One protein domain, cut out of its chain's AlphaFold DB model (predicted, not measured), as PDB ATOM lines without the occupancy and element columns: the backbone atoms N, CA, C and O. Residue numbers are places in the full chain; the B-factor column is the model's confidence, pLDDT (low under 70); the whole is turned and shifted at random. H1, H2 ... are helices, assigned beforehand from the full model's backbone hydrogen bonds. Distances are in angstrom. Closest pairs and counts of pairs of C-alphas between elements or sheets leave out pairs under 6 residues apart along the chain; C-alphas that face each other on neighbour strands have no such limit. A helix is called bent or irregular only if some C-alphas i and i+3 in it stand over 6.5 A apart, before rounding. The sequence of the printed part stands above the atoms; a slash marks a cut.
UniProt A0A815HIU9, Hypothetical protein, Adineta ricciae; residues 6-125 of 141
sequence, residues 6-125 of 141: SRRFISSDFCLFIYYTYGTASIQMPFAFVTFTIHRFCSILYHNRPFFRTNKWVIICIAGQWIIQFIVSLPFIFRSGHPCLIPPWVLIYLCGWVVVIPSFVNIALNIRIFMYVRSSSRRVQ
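What this domain is: This is residues 6 to 125 of the 141 residues of the protein "Hypothetical protein" of Adineta ricciae (UniProt A0A815HIU9). Picture a long, slim rod: two long helices, H1 and H4, run the same way, shifted along each other so that they lie side by side over only part of their length, and the shorter H3 runs back the opposite way. Together H1, H3 and H4 make a loose up-and-down bundle, each running against the one before it in the chain, while the tiny H2 sits at the turn from H1 to H3, and residues 118 to 125, of which 118 to 123 belong to H4, stick out. The printed part has 120 residues with four named helices, in the order H1, H2, H3, H4, and no named strand; its class is all helix. It is loose, with a radius of gyration of the C-alphas of 19.5 A, and spans 73 by 28 by 17 A.

How they stand to each other: Start with the hub, H1, residues 6 to 45, which has a kink of 26 degrees near residue 30. At its corner with H2, residues 50 to 53, the two only just touch, and only at the corner, with 3 pairs of C-alphas within 8 A; the closest are those of Ser 43 and Phe 52, 5.7 A apart. Look next at H3, residues 55 to 77: it touches H1 with H1's residues 20 to 39 alone, closest at the C-alphas of Thr 35 and Cys 61, 6.3 A apart. They run opposite ways at a steep tilt of 37 degrees, only just past shallow. H4, residues 88 to 123, touches H1's residues 27 to 45 alone, the same way at a shallow tilt of 16 degrees; the closest C-alphas, of Val 34 and Asn 106, are 5.7 A apart. H3 and H4 form a helical hairpin and only just touch, with 3 pairs of C-alphas within 8 A, closest at Val 72 and Trp 97, 7.5 A, opposite ways at a shallow tilt of 23 degrees. H2 and H4 are apart. O i to N i+4 pairs are within hydrogen-bond range in 33 of 36 cases in H1, 16 of 19 in H3 and 29 of 32 in H4; H2 is too short for such a pair.

Where its parts are: Find C-alpha 6 at (-63.120, -7.879, 59.830); from there H1 runs 58.8 A to C-alpha 45. H2 covers residues 50 to 53, 5.4 A. H3 begins at C-alpha 55, (-96.773, 10.037, 28.027), and runs 33.3 A to C-alpha 77; it is irregular, with C-alphas 72 and 75 7.1 A apart. H4 runs 52.1 A, from residue 88 to C-alpha 123 at (-95.772, 36.205, 12.752).

The domain as a whole: The C-alphas farthest apart, of Ser 6 and Gln 125, are 74.8 A apart. The printed part has no cut and no long link. Mean pLDDT of the printed part is 89.8; look for values under 70 at residues 6 to 10, 80 and 83.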
ATOM      1  N   SER A   6     -61.699  -7.967  60.221       60.19
ATOM      2  CA  SER A   6     -63.120  -7.879  59.830       60.19
ATOM      3  C   SER A   6     -63.690  -6.445  59.861       60.19
ATOM      4  O   SER A   6     -64.494  -6.061  59.011       60.19
ATOM      5  N   ARG A   7     -63.199  -5.581  60.767       60.56
ATOM      6  CA  ARG A   7     -63.620  -4.165  60.831       60.56
ATOM      7  C   ARG A   7     -63.104  -3.310  59.667       60.56
ATOM      8  O   ARG A   7     -63.743  -2.317  59.331       60.56
ATOM      9  N   ARG A   8     -61.978  -3.673  59.041       61.41
ATOM     10  CA  ARG A   8     -61.420  -2.920  57.902       61.41
ATOM     11  C   ARG A   8     -62.148  -3.232  56.595       61.41
ATOM     12  O   ARG A   8     -62.375  -2.316  55.812       61.41
ATOM     13  N   PHE A   9     -62.574  -4.480  56.398       60.53
ATOM     14  CA  PHE A   9     -63.326  -4.890  55.206       60.53
ATOM     15  C   PHE A   9     -64.707  -4.225  55.126       60.53
ATOM     16  O   PHE A   9     -65.026  -3.617  54.108       60.53
ATOM     17  N   ILE A  10     -65.471  -4.208  56.226       64.81
ATOM     18  CA  ILE A  10     -66.800  -3.562  56.267       64.81
ATOM     19  C   ILE A  10     -66.708  -2.060  55.934       64.81
ATOM     20  O   ILE A  10     -67.579  -1.510  55.263       64.81
ATOM     21  N   SER A  11     -65.626  -1.393  56.346       74.88
ATOM     22  CA  SER A  11     -65.417   0.030  56.054       74.88
ATOM     23  C   SER A  11     -65.095   0.316  54.582       74.88
ATOM     24  O   SER A  11     -65.384   1.413  54.106       74.88
ATOM     25  N   SER A  12     -64.480  -0.631  53.871       77.62
ATOM     26  CA  SER A  12     -64.058  -0.476  52.475       77.62
ATOM     27  C   SER A  12     -65.251  -0.533  51.521       77.62
ATOM     28  O   SER A  12     -65.459   0.384  50.722       77.62
ATOM     29  N   ASP A  13     -66.077  -1.569  51.654       80.69
ATOM     30  CA  ASP A  13     -67.213  -1.800  50.757       80.69
ATOM     31  C   ASP A  13     -68.312  -0.754  50.967       80.69
ATOM     32  O   ASP A  13     -68.910  -0.254  50.013       80.69
ATOM     33  N   PHE A  14     -68.520  -0.338  52.219       85.00
ATOM     34  CA  PHE A  14     -69.457   0.732  52.549       85.00
ATOM     35  C   PHE A  14     -69.016   2.087  51.978       85.00
ATOM     36  O   PHE A  14     -69.845   2.851  51.481       85.00
ATOM     37  N   CYS A  15     -67.708   2.377  51.980       83.94
ATOM     38  CA  CYS A  15     -67.173   3.585  51.353       83.94
ATOM     39  C   CYS A  15     -67.412   3.583  49.839       83.94
ATOM     40  O   CYS A  15     -67.874   4.586  49.289       83.94
ATOM     41  N   LEU A  16     -67.173   2.448  49.175       83.06
ATOM     42  CA  LEU A  16     -67.445   2.291  47.747       83.06
ATOM     43  C   LEU A  16     -68.933   2.497  47.431       83.06
ATOM     44  O   LEU A  16     -69.263   3.218  46.490       83.06
ATOM     45  N   PHE A  17     -69.828   1.925  48.240       85.94
ATOM     46  CA  PHE A  17     -71.273   2.078  48.072       85.94
ATOM     47  C   PHE A  17     -71.739   3.531  48.243       85.94
ATOM     48  O   PHE A  17     -72.466   4.052  47.393       85.94
ATOM     49  N   ILE A  18     -71.294   4.223  49.299       88.12
ATOM     50  CA  ILE A  18     -71.609   5.648  49.505       88.12
ATOM     51  C   ILE A  18     -71.087   6.481  48.337       88.12
ATOM     52  O   ILE A  18     -71.795   7.336  47.812       88.12
ATOM     53  N   TYR A  19     -69.858   6.224  47.900       84.75
ATOM     54  CA  TYR A  19     -69.262   6.973  46.806       84.75
ATOM     55  C   TYR A  19     -70.014   6.762  45.487       84.75
ATOM     56  O   TYR A  19     -70.303   7.722  44.772       84.75
ATOM     57  N   TYR A  20     -70.387   5.518  45.188       86.75
ATOM     58  CA  TYR A  20     -71.166   5.179  44.004       86.75
ATOM     59  C   TYR A  20     -72.560   5.823  44.028       86.75
ATOM     60  O   TYR A  20     -72.983   6.430  43.043       86.75
ATOM     61  N   THR A  21     -73.267   5.755  45.157       90.12
ATOM     62  CA  THR A  21     -74.596   6.375  45.304       90.12
ATOM     63  C   THR A  21     -74.530   7.901  45.230       90.12
ATOM     64  O   THR A  21     -75.338   8.518  44.539       90.12
ATOM     65  N   TYR A  22     -73.522   8.527  45.840       89.88
ATOM     66  CA  TYR A  22     -73.286   9.967  45.721       89.88
ATOM     67  C   TYR A  22     -72.951  10.389  44.281       89.88
ATOM     68  O   TYR A  22     -73.507  11.366  43.773       89.88
ATOM     69  N   GLY A  23     -72.073   9.646  43.602       88.56
ATOM     70  CA  GLY A  23     -71.693   9.906  42.213       88.56
ATOM     71  C   GLY A  23     -72.885   9.788  41.266       88.56
ATOM     72  O   GLY A  23     -73.168  10.712  40.508       88.56
ATOM     73  N   THR A  24     -73.642   8.695  41.365       91.62
ATOM     74  CA  THR A  24     -74.851   8.480  40.554       91.62
ATOM     75  C   THR A  24     -75.919   9.543  40.811       91.62
ATOM     76  O   THR A  24     -76.483  10.057  39.845       91.62
ATOM     77  N   ALA A  25     -76.155   9.942  42.067       91.81
ATOM     78  CA  ALA A  25     -77.084  11.022  42.407       91.81
ATOM     79  C   ALA A  25     -76.634  12.380  41.843       91.81
ATOM     80  O   ALA A  25     -77.444  13.128  41.294       91.81
ATOM     81  N   SER A  26     -75.335  12.678  41.921       91.88
ATOM     82  CA  SER A  26     -74.757  13.919  41.393       91.88
ATOM     83  C   SER A  26     -74.844  13.994  39.868       91.88
ATOM     84  O   SER A  26     -75.107  15.063  39.327       91.88
ATOM     85  N   ILE A  27     -74.685  12.863  39.171       93.19
ATOM     86  CA  ILE A  27     -74.877  12.755  37.715       93.19
ATOM     87  C   ILE A  27     -76.352  12.938  37.346       93.19
ATOM     88  O   ILE A  27     -76.669  13.572  36.343       93.19
ATOM     89  N   GLN A  28     -77.270  12.423  38.163       94.56
ATOM     90  CA  GLN A  28     -78.693  12.425  37.838       94.56
ATOM     91  C   GLN A  28     -79.275  13.835  37.688       94.56
ATOM     92  O   GLN A  28     -80.091  14.070  36.798       94.56
ATOM     93  N   MET A  29     -78.844  14.782  38.524       94.50
ATOM     94  CA  MET A  29     -79.369  16.152  38.526       94.50
ATOM     95  C   MET A  29     -79.169  16.891  37.184       94.50
ATOM     96  O   MET A  29     -80.168  17.277  36.573       94.50
ATOM     97  N   PRO A  30     -77.941  17.081  36.659       95.38
ATOM     98  CA  PRO A  30     -77.723  17.787  35.395       95.38
ATOM     99  C   PRO A  30     -78.334  17.061  34.194       95.38
ATOM    100  O   PRO A  30     -78.894  17.711  33.307       95.38
ATOM    101  N   PHE A  31     -78.294  15.726  34.168       94.44
ATOM    102  CA  PHE A  31     -78.923  14.958  33.096       94.44
ATOM    103  C   PHE A  31     -80.450  15.076  33.121       94.44
ATOM    104  O   PHE A  31     -81.047  15.217  32.057       94.44
ATOM    105  N   ALA A  32     -81.089  15.140  34.294       95.31
ATOM    106  CA  ALA A  32     -82.523  15.412  34.392       95.31
ATOM    107  C   ALA A  32     -82.896  16.780  33.791       95.31
ATOM    108  O   ALA A  32     -83.884  16.881  33.061       95.31
ATOM    109  N   PHE A  33     -82.082  17.819  34.017       95.88
ATOM    110  CA  PHE A  33     -82.283  19.126  33.382       95.88
ATOM    111  C   PHE A  33     -82.152  19.064  31.858       95.88
ATOM    112  O   PHE A  33     -82.957  19.676  31.151       95.88
ATOM    113  N   VAL A  34     -81.178  18.310  31.339       96.81
ATOM    114  CA  VAL A  34     -81.030  18.086  29.891       96.81
ATOM    115  C   VAL A  34     -82.247  17.365  29.329       96.81
ATOM    116  O   VAL A  34     -82.834  17.836  28.357       96.81
ATOM    117  N   THR A  35     -82.679  16.276  29.961       96.75
ATOM    118  CA  THR A  35     -83.865  15.512  29.557       96.75
ATOM    119  C   THR A  35     -85.107  16.397  29.528       96.75
ATOM    120  O   THR A  35     -85.847  16.394  28.542       96.75
ATOM    121  N   PHE A  36     -85.315  17.212  30.564       96.50
ATOM    122  CA  PHE A  36     -86.429  18.156  30.627       96.50
ATOM    123  C   PHE A  36     -86.359  19.203  29.508       96.50
ATOM    124  O   PHE A  36     -87.363  19.486  28.848       96.50
ATOM    125  N   THR A  37     -85.171  19.748  29.244       96.81
ATOM    126  CA  THR A  37     -84.962  20.742  28.185       96.81
ATOM    127  C   THR A  37     -85.168  20.140  26.796       96.81
ATOM    128  O   THR A  37     -85.822  20.767  25.966       96.81
ATOM    129  N   ILE A  38     -84.702  18.912  26.548       96.50
ATOM    130  CA  ILE A  38     -84.957  18.163  25.305       96.50
ATOM    131  C   ILE A  38     -86.453  17.913  25.140       96.50
ATOM    132  O   ILE A  38     -87.011  18.205  24.085       96.50
ATOM    133  N   HIS A  39     -87.119  17.421  26.185       96.12
ATOM    134  CA  HIS A  39     -88.557  17.181  26.167       96.12
ATOM    135  C   HIS A  39     -89.323  18.460  25.796       96.12
ATOM    136  O   HIS A  39     -90.136  18.457  24.868       96.12
ATOM    137  N   ARG A  40     -89.009  19.577  26.464       95.25
ATOM    138  CA  ARG A  40     -89.589  20.894  26.177       95.25
ATOM    139  C   ARG A  40     -89.282  21.354  24.752       95.25
ATOM    140  O   ARG A  40     -90.184  21.822  24.063       95.25
ATOM    141  N   PHE A  41     -88.037  21.217  24.300       96.38
ATOM    142  CA  PHE A  41     -87.615  21.583  22.950       96.38
ATOM    143  C   PHE A  41     -88.417  20.824  21.888       96.38
ATOM    144  O   PHE A  41     -89.003  21.449  21.004       96.38
ATOM    145  N   CYS A  42     -88.508  19.497  22.007       95.19
ATOM    146  CA  CYS A  42     -89.263  18.657  21.083       95.19
ATOM    147  C   CYS A  42     -90.755  19.001  21.090       95.19
ATOM    148  O   CYS A  42     -91.359  19.105  20.026       95.19
ATOM    149  N   SER A  43     -91.335  19.234  22.270       94.25
ATOM    150  CA  SER A  43     -92.746  19.603  22.410       94.25
ATOM    151  C   SER A  43     -93.074  20.944  21.735       94.25
ATOM    152  O   SER A  43     -94.084  21.055  21.042       94.25
ATOM    153  N   ILE A  44     -92.198  21.949  21.870       94.44
ATOM    154  CA  ILE A  44     -92.387  23.279  21.269       94.44
ATOM    155  C   ILE A  44     -92.169  23.242  19.751       94.44
ATOM    156  O   ILE A  44     -92.986  23.763  18.987       94.44
ATOM    157  N   LEU A  45     -91.065  22.642  19.300       94.12
ATOM    158  CA  LEU A  45     -90.685  22.662  17.889       94.12
ATOM    159  C   LEU A  45     -91.602  21.768  17.044       94.12
ATOM    160  O   LEU A  45     -92.022  22.160  15.958       94.12
ATOM    161  N   TYR A  46     -91.963  20.594  17.560       93.62
ATOM    162  CA  TYR A  46     -92.772  19.599  16.856       93.62
ATOM    163  C   TYR A  46     -94.207  19.524  17.384       93.62
ATOM    164  O   TYR A  46     -94.798  18.445  17.415       93.62
ATOM    165  N   HIS A  47     -94.793  20.666  17.749       91.25
ATOM    166  CA  HIS A  47     -96.169  20.755  18.255       91.25
ATOM    167  C   HIS A  47     -97.220  20.086  17.341       91.25
ATOM    168  O   HIS A  47     -98.216  19.565  17.836       91.25
ATOM    169  N   ASN A  48     -96.979  20.033  16.024       93.38
ATOM    170  CA  ASN A  48     -97.866  19.383  15.048       93.38
ATOM    171  C   ASN A  48     -97.833  17.846  15.078       93.38
ATOM    172  O   ASN A  48     -98.660  17.199  14.439       93.38
ATOM    173  N   ARG A  49     -96.871  17.226  15.771       94.19
ATOM    174  CA  ARG A  49     -96.747  15.766  15.848       94.19
ATOM    175  C   ARG A  49     -97.317  15.286  17.190       94.19
ATOM    176  O   ARG A  49     -96.695  15.526  18.224       94.19
ATOM    177  N   PRO A  50     -98.443  14.545  17.206       91.88
ATOM    178  CA  PRO A  50     -99.100  14.141  18.454       91.88
ATOM    179  C   PRO A  50     -98.223  13.227  19.319       91.88
ATOM    180  O   PRO A  50     -98.369  13.215  20.538       91.88
ATOM    181  N   PHE A  51     -97.271  12.511  18.709       93.44
ATOM    182  CA  PHE A  51     -96.328  11.626  19.395       93.44
ATOM    183  C   PHE A  51     -95.596  12.311  20.561       93.44
ATOM    184  O   PHE A  51     -95.586  11.774  21.668       93.44
ATOM    185  N   PHE A  52     -95.069  13.525  20.356       90.88
ATOM    186  CA  PHE A  52     -94.289  14.246  21.374       90.88
ATOM    187  C   PHE A  52     -95.125  14.775  22.546       90.88
ATOM    188  O   PHE A  52     -94.563  15.232  23.536       90.88
ATOM    189  N   ARG A  53     -96.457  14.715  22.453       88.44
ATOM    190  CA  ARG A  53     -97.376  15.105  23.531       88.44
ATOM    191  C   ARG A  53     -97.832  13.913  24.376       88.44
ATOM    192  O   ARG A  53     -98.483  14.099  25.398       88.44
ATOM    193  N   THR A  54     -97.525  12.689  23.950       93.25
ATOM    194  CA  THR A  54     -97.940  11.481  24.669       93.25
ATOM    195  C   THR A  54     -97.016  11.169  25.844       93.25
ATOM    196  O   THR A  54     -95.806  11.375  25.771       93.25
ATOM    197  N   ASN A  55     -97.561  10.544  26.893       92.19
ATOM    198  CA  ASN A  55     -96.773  10.037  28.027       92.19
ATOM    199  C   ASN A  55     -95.691   9.029  27.595       92.19
ATOM    200  O   ASN A  55     -94.676   8.884  28.269       92.19
ATOM    201  N   LYS A  56     -95.873   8.365  26.442       94.50
ATOM    202  CA  LYS A  56     -94.879   7.444  25.866       94.50
ATOM    203  C   LYS A  56     -93.553   8.148  25.576       94.50
ATOM    204  O   LYS A  56     -92.501   7.568  25.822       94.50
ATOM    205  N   TRP A  57     -93.593   9.395  25.106       94.56
ATOM    206  CA  TRP A  57     -92.384  10.179  24.851       94.56
ATOM    207  C   TRP A  57     -91.613  10.469  26.143       94.56
ATOM    208  O   TRP A  57     -90.405  10.260  26.196       94.56
ATOM    209  N   VAL A  58     -92.319  10.850  27.213       93.69
ATOM    210  CA  VAL A  58     -91.716  11.074  28.538       93.69
ATOM    211  C   VAL A  58     -91.025   9.806  29.049       93.69
ATOM    212  O   VAL A  58     -89.895   9.877  29.525       93.69
ATOM    213  N   ILE A  59     -91.661   8.641  28.896       95.75
ATOM    214  CA  ILE A  59     -91.075   7.353  29.297       95.75
ATOM    215  C   ILE A  59     -89.782   7.072  28.519       95.75
ATOM    216  O   ILE A  59     -88.788   6.683  29.126       95.75
ATOM    217  N   ILE A  60     -89.762   7.316  27.203       96.25
ATOM    218  CA  ILE A  60     -88.555   7.151  26.373       96.25
ATOM    219  C   ILE A  60     -87.436   8.087  26.846       96.25
ATOM    220  O   ILE A  60     -86.291   7.657  26.966       96.25
ATOM    221  N   CYS A  61     -87.757   9.345  27.159       95.75
ATOM    222  CA  CYS A  61     -86.795  10.308  27.694       95.75
ATOM    223  C   CYS A  61     -86.192   9.844  29.030       95.75
ATOM    224  O   CYS A  61     -84.973   9.875  29.194       95.75
ATOM    225  N   ILE A  62     -87.025   9.367  29.960       95.31
ATOM    226  CA  ILE A  62     -86.573   8.845  31.258       95.31
ATOM    227  C   ILE A  62     -85.703   7.598  31.060       95.31
ATOM    228  O   ILE A  62     -84.620   7.511  31.632       95.31
ATOM    229  N   ALA A  63     -86.128   6.650  30.223       96.69
ATOM    230  CA  ALA A  63     -85.357   5.443  29.934       96.69
ATOM    231  C   ALA A  63     -83.993   5.775  29.301       96.69
ATOM    232  O   ALA A  63     -82.969   5.239  29.722       96.69
ATOM    233  N   GLY A  64     -83.962   6.706  28.343       95.62
ATOM    234  CA  GLY A  64     -82.724   7.180  27.723       95.62
ATOM    235  C   GLY A  64     -81.769   7.820  28.730       95.62
ATOM    236  O   GLY A  64     -80.570   7.545  28.696       95.62
ATOM    237  N   GLN A  65     -82.292   8.606  29.674       96.00
ATOM    238  CA  GLN A  65     -81.497   9.184  30.756       96.00
ATOM    239  C   GLN A  65     -80.824   8.106  31.615       96.00
ATOM    240  O   GLN A  65     -79.626   8.206  31.871       96.00
ATOM    241  N   TRP A  66     -81.560   7.067  32.020       95.56
ATOM    242  CA  TRP A  66     -81.001   5.962  32.808       95.56
ATOM    243  C   TRP A  66     -79.902   5.202  32.057       95.56
ATOM    244  O   TRP A  66     -78.878   4.867  32.649       95.56
ATOM    245  N   ILE A  67     -80.072   4.976  30.751       95.88
ATOM    246  CA  ILE A  67     -79.052   4.324  29.914       95.88
ATOM    247  C   ILE A  67     -77.774   5.170  29.869       95.88
ATOM    248  O   ILE A  67     -76.681   4.650  30.087       95.88
ATOM    249  N   ILE A  68     -77.896   6.480  29.632       94.06
ATOM    250  CA  ILE A  68     -76.738   7.384  29.594       94.06
ATOM    251  C   ILE A  68     -76.058   7.448  30.964       94.06
ATOM    252  O   ILE A  68     -74.836   7.362  31.039       94.06
ATOM    253  N   GLN A  69     -76.827   7.538  32.052       92.75
ATOM    254  CA  GLN A  69     -76.290   7.530  33.411       92.75
ATOM    255  C   GLN A  69     -75.503   6.245  33.696       92.75
ATOM    256  O   GLN A  69     -74.414   6.315  34.268       92.75
ATOM    257  N   PHE A  70     -76.015   5.087  33.267       91.44
ATOM    258  CA  PHE A  70     -75.320   3.810  33.403       91.44
ATOM    259  C   PHE A  70     -73.984   3.819  32.650       91.44
ATOM    260  O   PHE A  70     -72.956   3.488  33.236       91.44
ATOM    261  N   ILE A  71     -73.973   4.293  31.399       92.81
ATOM    262  CA  ILE A  71     -72.756   4.413  30.577       92.81
ATOM    263  C   ILE A  71     -71.734   5.349  31.231       92.81
ATOM    264  O   ILE A  71     -70.569   4.984  31.382       92.81
ATOM    265  N   VAL A  72     -72.161   6.538  31.666       92.69
ATOM    266  CA  VAL A  72     -71.283   7.528  32.315       92.69
ATOM    267  C   VAL A  72     -70.722   6.990  33.634       92.69
ATOM    268  O   VAL A  72     -69.621   7.380  34.020       92.69
ATOM    269  N   SER A  73     -71.432   6.069  34.292       90.12
ATOM    270  CA  SER A  73     -71.015   5.467  35.560       90.12
ATOM    271  C   SER A  73     -70.058   4.272  35.407       90.12
ATOM    272  O   SER A  73     -69.451   3.853  36.392       90.12
ATOM    273  N   LEU A  74     -69.863   3.732  34.198       88.56
ATOM    274  CA  LEU A  74     -68.976   2.579  33.962       88.56
ATOM    275  C   LEU A  74     -67.530   2.774  34.462       88.56
ATOM    276  O   LEU A  74     -67.002   1.841  35.072       88.56
ATOM    277  N   PRO A  75     -66.874   3.941  34.294       87.19
ATOM    278  CA  PRO A  75     -65.494   4.136  34.750       87.19
ATOM    279  C   PRO A  75     -65.301   3.971  36.261       87.19
ATOM    280  O   PRO A  75     -64.187   3.701  36.704       87.19
ATOM    281  N   PHE A  76     -66.366   4.097  37.061       82.88
ATOM    282  CA  PHE A  76     -66.295   3.852  38.501       82.88
ATOM    283  C   PHE A  76     -66.181   2.367  38.849       82.88
ATOM    284  O   PHE A  76     -65.589   2.041  39.875       82.88
ATOM    285  N   ILE A  77     -66.721   1.481  38.006       81.56
ATOM    286  CA  ILE A  77     -66.692   0.028  38.214       81.56
ATOM    287  C   ILE A  77     -65.286  -0.515  37.938       81.56
ATOM    288  O   ILE A  77     -64.785  -1.357  38.676       81.56
ATOM    289  N   PHE A  78     -64.609   0.010  36.913       81.25
ATOM    290  CA  PHE A  78     -63.265  -0.427  36.513       81.25
ATOM    291  C   PHE A  78     -62.130   0.170  37.361       81.25
ATOM    292  O   PHE A  78     -60.961   0.123  36.977       81.25
ATOM    293  N   ARG A  79     -62.444   0.748  38.523       76.69
ATOM    294  CA  ARG A  79     -61.442   1.359  39.392       76.69
ATOM    295  C   ARG A  79     -60.642   0.288  40.134       76.69
ATOM    296  O   ARG A  79     -61.083  -0.253  41.141       76.69
ATOM    297  N   SER A  80     -59.416   0.049  39.683       67.75
ATOM    298  CA  SER A  80     -58.414  -0.732  40.417       67.75
ATOM    299  C   SER A  80     -57.650   0.190  41.379       67.75
ATOM    300  O   SER A  80     -56.844   1.005  40.938       67.75
ATOM    301  N   GLY A  81     -57.912   0.134  42.690       73.25
ATOM    302  CA  GLY A  81     -57.156   0.926  43.674       73.25
ATOM    303  C   GLY A  81     -57.844   1.104  45.029       73.25
ATOM    304  O   GLY A  81     -58.893   0.519  45.287       73.25
ATOM    305  N   HIS A  82     -57.259   1.936  45.899       75.56
ATOM    306  CA  HIS A  82     -57.812   2.220  47.227       75.56
ATOM    307  C   HIS A  82     -59.231   2.811  47.127       75.56
ATOM    308  O   HIS A  82     -59.399   3.838  46.466       75.56
ATOM    309  N   PRO A  83     -60.237   2.234  47.811       69.25
ATOM    310  CA  PRO A  83     -61.655   2.577  47.647       69.25
ATOM    311  C   PRO A  83     -61.979   4.017  48.071       69.25
ATOM    312  O   PRO A  83     -62.843   4.660  47.475       69.25
ATOM    313  N   CYS A  84     -61.205   4.586  48.995       77.88
ATOM    314  CA  CYS A  84     -61.482   5.907  49.564       77.88
ATOM    315  C   CYS A  84     -60.837   7.089  48.813       77.88
ATOM    316  O   CYS A  84     -61.183   8.231  49.096       77.88
ATOM    317  N   LEU A  85     -59.909   6.860  47.872       83.50
ATOM    318  CA  LEU A  85     -59.163   7.943  47.211       83.50
ATOM    319  C   LEU A  85     -59.557   8.121  45.739       83.50
ATOM    320  O   LEU A  85     -59.163   7.327  44.886       83.50
ATOM    321  N   ILE A  86     -60.322   9.169  45.435       83.19
ATOM    322  CA  ILE A  86     -60.775   9.466  44.069       83.19
ATOM    323  C   ILE A  86     -59.560   9.812  43.198       83.19
ATOM    324  O   ILE A  86     -58.871  10.794  43.484       83.19
ATOM    325  N   PRO A  87     -59.296   9.060  42.117       87.56
ATOM    326  CA  PRO A  87     -58.234   9.419  41.195       87.56
ATOM    327  C   PRO A  87     -58.549  10.762  40.515       87.56
ATOM    328  O   PRO A  87     -59.688  10.977  40.088       87.56
ATOM    329  N   PRO A  88     -57.559  11.649  40.322       89.25
ATOM    330  CA  PRO A  88     -57.788  12.960  39.714       89.25
ATOM    331  C   PRO A  88     -58.358  12.865  38.290       89.25
ATOM    332  O   PRO A  88     -59.164  13.701  37.889       89.25
ATOM    333  N   TRP A  89     -58.018  11.810  37.541       91.00
ATOM    334  CA  TRP A  89     -58.562  11.586  36.199       91.00
ATOM    335  C   TRP A  89     -60.082  11.347  36.207       91.00
ATOM    336  O   TRP A  89     -60.767  11.808  35.296       91.00
ATOM    337  N   VAL A  90     -60.625  10.696  37.247       89.25
ATOM    338  CA  VAL A  90     -62.077  10.484  37.406       89.25
ATOM    339  C   VAL A  90     -62.772  11.822  37.631       89.25
ATOM    340  O   VAL A  90     -63.830  12.068  37.060       89.25
ATOM    341  N   LEU A  91     -62.167  12.717  38.416       89.56
ATOM    342  CA  LEU A  91     -62.718  14.050  38.654       89.56
ATOM    343  C   LEU A  91     -62.770  14.882  37.364       89.56
ATOM    344  O   LEU A  91     -63.791  15.503  37.079       89.56
ATOM    345  N   ILE A  92     -61.699  14.856  36.564       93.75
ATOM    346  CA  ILE A  92     -61.650  15.539  35.260       93.75
ATOM    347  C   ILE A  92     -62.707  14.957  34.316       93.75
ATOM    348  O   ILE A  92     -63.456  15.710  33.691       93.75
ATOM    349  N   TYR A  93     -62.808  13.627  34.255       92.44
ATOM    350  CA  TYR A  93     -63.814  12.928  33.461       92.44
ATOM    351  C   TYR A  93     -65.237  13.347  33.855       92.44
ATOM    352  O   TYR A  93     -66.028  13.718  32.987       92.44
ATOM    353  N   LEU A  94     -65.551  13.358  35.154       91.06
ATOM    354  CA  LEU A  94     -66.864  13.774  35.646       91.06
ATOM    355  C   LEU A  94     -67.143  15.240  35.350       91.06
ATOM    356  O   LEU A  94     -68.230  15.564  34.892       91.06
ATOM    357  N   CYS A  95     -66.177  16.131  35.551       93.94
ATOM    358  CA  CYS A  95     -66.362  17.544  35.238       93.94
ATOM    359  C   CYS A  95     -66.725  17.741  33.754       93.94
ATOM    360  O   CYS A  95     -67.710  18.407  33.435       93.94
ATOM    361  N   GLY A  96     -66.007  17.082  32.839       95.00
ATOM    362  CA  GLY A  96     -66.309  17.139  31.408       95.00
ATOM    363  C   GLY A  96     -67.696  16.582  31.065       95.00
ATOM    364  O   GLY A  96     -68.517  17.270  30.455       95.00
ATOM    365  N   TRP A  97     -67.983  15.350  31.481       94.38
ATOM    366  CA  TRP A  97     -69.201  14.643  31.071       94.38
ATOM    367  C   TRP A  97     -70.465  15.053  31.816       94.38
ATOM    368  O   TRP A  97     -71.550  14.987  31.249       94.38
ATOM    369  N   VAL A  98     -70.346  15.450  33.077       94.25
ATOM    370  CA  VAL A  98     -71.485  15.694  33.974       94.25
ATOM    371  C   VAL A  98     -71.798  17.179  34.086       94.25
ATOM    372  O   VAL A  98     -72.953  17.545  34.291       94.25
ATOM    373  N   VAL A  99     -70.796  18.044  33.919       95.06
ATOM    374  CA  VAL A  99     -70.980  19.496  34.015       95.06
ATOM    375  C   VAL A  99     -70.923  20.126  32.631       95.06
ATOM    376  O   VAL A  99     -71.921  20.673  32.167       95.06
ATOM    377  N   VAL A 100     -69.792  20.014  31.931       96.44
ATOM    378  CA  VAL A 100     -69.566  20.768  30.687       96.44
ATOM    379  C   VAL A 100     -70.553  20.362  29.591       96.44
ATOM    380  O   VAL A 100     -71.210  21.229  29.010       96.44
ATOM    381  N   ILE A 101     -70.700  19.062  29.326       95.81
ATOM    382  CA  ILE A 101     -71.585  18.573  28.259       95.81
ATOM    383  C   ILE A 101     -73.063  18.919  28.541       95.81
ATOM    384  O   ILE A 101     -73.680  19.560  27.685       95.81
ATOM    385  N   PRO A 102     -73.649  18.590  29.712       95.38
ATOM    386  CA  PRO A 102     -75.034  18.936  30.018       95.38
ATOM    387  C   PRO A 102     -75.310  20.438  29.987       95.38
ATOM    388  O   PRO A 102     -76.330  20.861  29.437       95.38
ATOM    389  N   SER A 103     -74.399  21.261  30.514       96.88
ATOM    390  CA  SER A 103     -74.521  22.719  30.456       96.88
ATOM    391  C   SER A 103     -74.515  23.230  29.020       96.88
ATOM    392  O   SER A 103     -75.384  24.024  28.658       96.88
ATOM    393  N   PHE A 104     -73.599  22.750  28.178       97.81
ATOM    394  CA  PHE A 104     -73.532  23.153  26.774       97.81
ATOM    395  C   PHE A 104     -74.806  22.779  26.009       97.81
ATOM    396  O   PHE A 104     -75.390  23.623  25.326       97.81
ATOM    397  N   VAL A 105     -75.287  21.542  26.173       96.62
ATOM    398  CA  VAL A 105     -76.530  21.071  25.545       96.62
ATOM    399  C   VAL A 105     -77.726  21.898  26.018       96.62
ATOM    400  O   VAL A 105     -78.514  22.361  25.194       96.62
ATOM    401  N   ASN A 106     -77.840  22.155  27.323       96.69
ATOM    402  CA  ASN A 106     -78.914  22.980  27.876       96.69
ATOM    403  C   ASN A 106     -78.892  24.407  27.323       96.69
ATOM    404  O   ASN A 106     -79.939  24.925  26.934       96.69
ATOM    405  N   ILE A 107     -77.724  25.048  27.261       97.62
ATOM    406  CA  ILE A 107     -77.583  26.400  26.709       97.62
ATOM    407  C   ILE A 107     -77.983  26.408  25.230       97.62
ATOM    408  O   ILE A 107     -78.815  27.220  24.822       97.62
ATOM    409  N   ALA A 108     -77.462  25.467  24.440       98.06
ATOM    410  CA  ALA A 108     -77.755  25.372  23.014       98.06
ATOM    411  C   ALA A 108     -79.256  25.180  22.743       98.06
ATOM    412  O   ALA A 108     -79.834  25.886  21.912       98.06
ATOM    413  N   LEU A 109     -79.913  24.270  23.468       97.12
ATOM    414  CA  LEU A 109     -81.348  24.025  23.326       97.12
ATOM    415  C   LEU A 109     -82.179  25.236  23.757       97.12
ATOM    416  O   LEU A 109     -83.090  25.628  23.030       97.12
ATOM    417  N   ASN A 110     -81.850  25.878  24.880       96.88
ATOM    418  CA  ASN A 110     -82.577  27.063  25.341       96.88
ATOM    419  C   ASN A 110     -82.460  28.236  24.357       96.88
ATOM    420  O   ASN A 110     -83.467  28.885  24.072       96.88
ATOM    421  N   ILE A 111     -81.281  28.462  23.763       97.62
ATOM    422  CA  ILE A 111     -81.099  29.464  22.699       97.62
ATOM    423  C   ILE A 111     -82.001  29.139  21.503       97.62
ATOM    424  O   ILE A 111     -82.679  30.024  20.977       97.62
ATOM    425  N   ARG A 112     -82.065  27.871  21.079       97.06
ATOM    426  CA  ARG A 112     -82.922  27.449  19.959       97.06
ATOM    427  C   ARG A 112     -84.408  27.622  20.266       97.06
ATOM    428  O   ARG A 112     -85.124  28.144  19.413       97.06
ATOM    429  N   ILE A 113     -84.860  27.247  21.466       96.25
ATOM    430  CA  ILE A 113     -86.242  27.479  21.921       96.25
ATOM    431  C   ILE A 113     -86.557  28.974  21.868       96.25
ATOM    432  O   ILE A 113     -87.567  29.366  21.287       96.25
ATOM    433  N   PHE A 114     -85.686  29.815  22.430       96.56
ATOM    434  CA  PHE A 114     -85.885  31.261  22.462       96.56
ATOM    435  C   PHE A 114     -85.995  31.860  21.055       96.56
ATOM    436  O   PHE A 114     -86.931  32.609  20.770       96.56
ATOM    437  N   MET A 115     -85.086  31.484  20.151       96.00
ATOM    438  CA  MET A 115     -85.113  31.930  18.756       96.00
ATOM    439  C   MET A 115     -86.397  31.499  18.040       96.00
ATOM    440  O   MET A 115     -87.002  32.300  17.324       96.00
ATOM    441  N   TYR A 116     -86.842  30.259  18.261       95.44
ATOM    442  CA  TYR A 116     -88.081  29.746  17.685       95.44
ATOM    443  C   TYR A 116     -89.307  30.512  18.194       95.44
ATOM    444  O   TYR A 116     -90.119  30.976  17.394       95.44
ATOM    445  N   VAL A 117     -89.424  30.708  19.509       94.50
ATOM    446  CA  VAL A 117     -90.537  31.453  20.117       94.50
ATOM    447  C   VAL A 117     -90.563  32.890  19.601       94.50
ATOM    448  O   VAL A 117     -91.610  33.353  19.156       94.50
ATOM    449  N   ARG A 118     -89.412  33.573  19.550       94.56
ATOM    450  CA  ARG A 118     -89.309  34.941  19.021       94.56
ATOM    451  C   ARG A 118     -89.729  35.033  17.554       94.56
ATOM    452  O   ARG A 118     -90.412  35.982  17.174       94.56
ATOM    453  N   SER A 119     -89.327  34.065  16.730       93.44
ATOM    454  CA  SER A 119     -89.746  33.991  15.327       93.44
ATOM    455  C   SER A 119     -91.258  33.795  15.204       93.44
ATOM    456  O   SER A 119     -91.887  34.429  14.361       93.44
ATOM    457  N   SER A 120     -91.848  32.942  16.039       90.88
ATOM    458  CA  SER A 120     -93.289  32.686  16.041       90.88
ATOM    459  C   SER A 120     -94.090  33.908  16.496       90.88
ATOM    460  O   SER A 120     -95.047  34.277  15.823       90.88
ATOM    461  N   SER A 121     -93.667  34.609  17.554       90.81
ATOM    462  CA  SER A 121     -94.346  35.823  18.036       90.81
ATOM    463  C   SER A 121     -94.388  36.941  16.993       90.81
ATOM    464  O   SER A 121     -95.389  37.643  16.896       90.81
ATOM    465  N   ARG A 122     -93.343  37.087  16.165       89.31
ATOM    466  CA  ARG A 122     -93.325  38.082  15.075       89.31
ATOM    467  C   ARG A 122     -94.376  37.821  13.997       89.31
ATOM    468  O   ARG A 122     -94.847  38.771  13.391       89.31
ATOM    469  N   ARG A 123     -94.753  36.560  13.759       85.12
ATOM    470  CA  ARG A 123     -95.772  36.205  12.752       85.12
ATOM    471  C   ARG A 123     -97.195  36.527  13.203       85.12
ATOM    472  O   ARG A 123     -98.076  36.623  12.363       85.12
ATOM    473  N   VAL A 124     -97.411  36.652  14.511       81.06
ATOM    474  CA  VAL A 124     -98.736  36.858  15.113       81.06
ATOM    475  C   VAL A 124     -98.987  38.334  15.423       81.06
ATOM    476  O   VAL A 124    -100.059  38.657  15.914       81.06
ATOM    477  N   GLN A 125     -98.049  39.251  15.135       73.75
ATOM    478  CA  GLN A 125     -98.381  40.673  15.214       73.75
ATOM    479  C   GLN A 125     -99.497  40.945  14.202       73.75
ATOM    480  O   GLN A 125     -99.250  40.810  13.000       73.75
TER     481      GLN A 125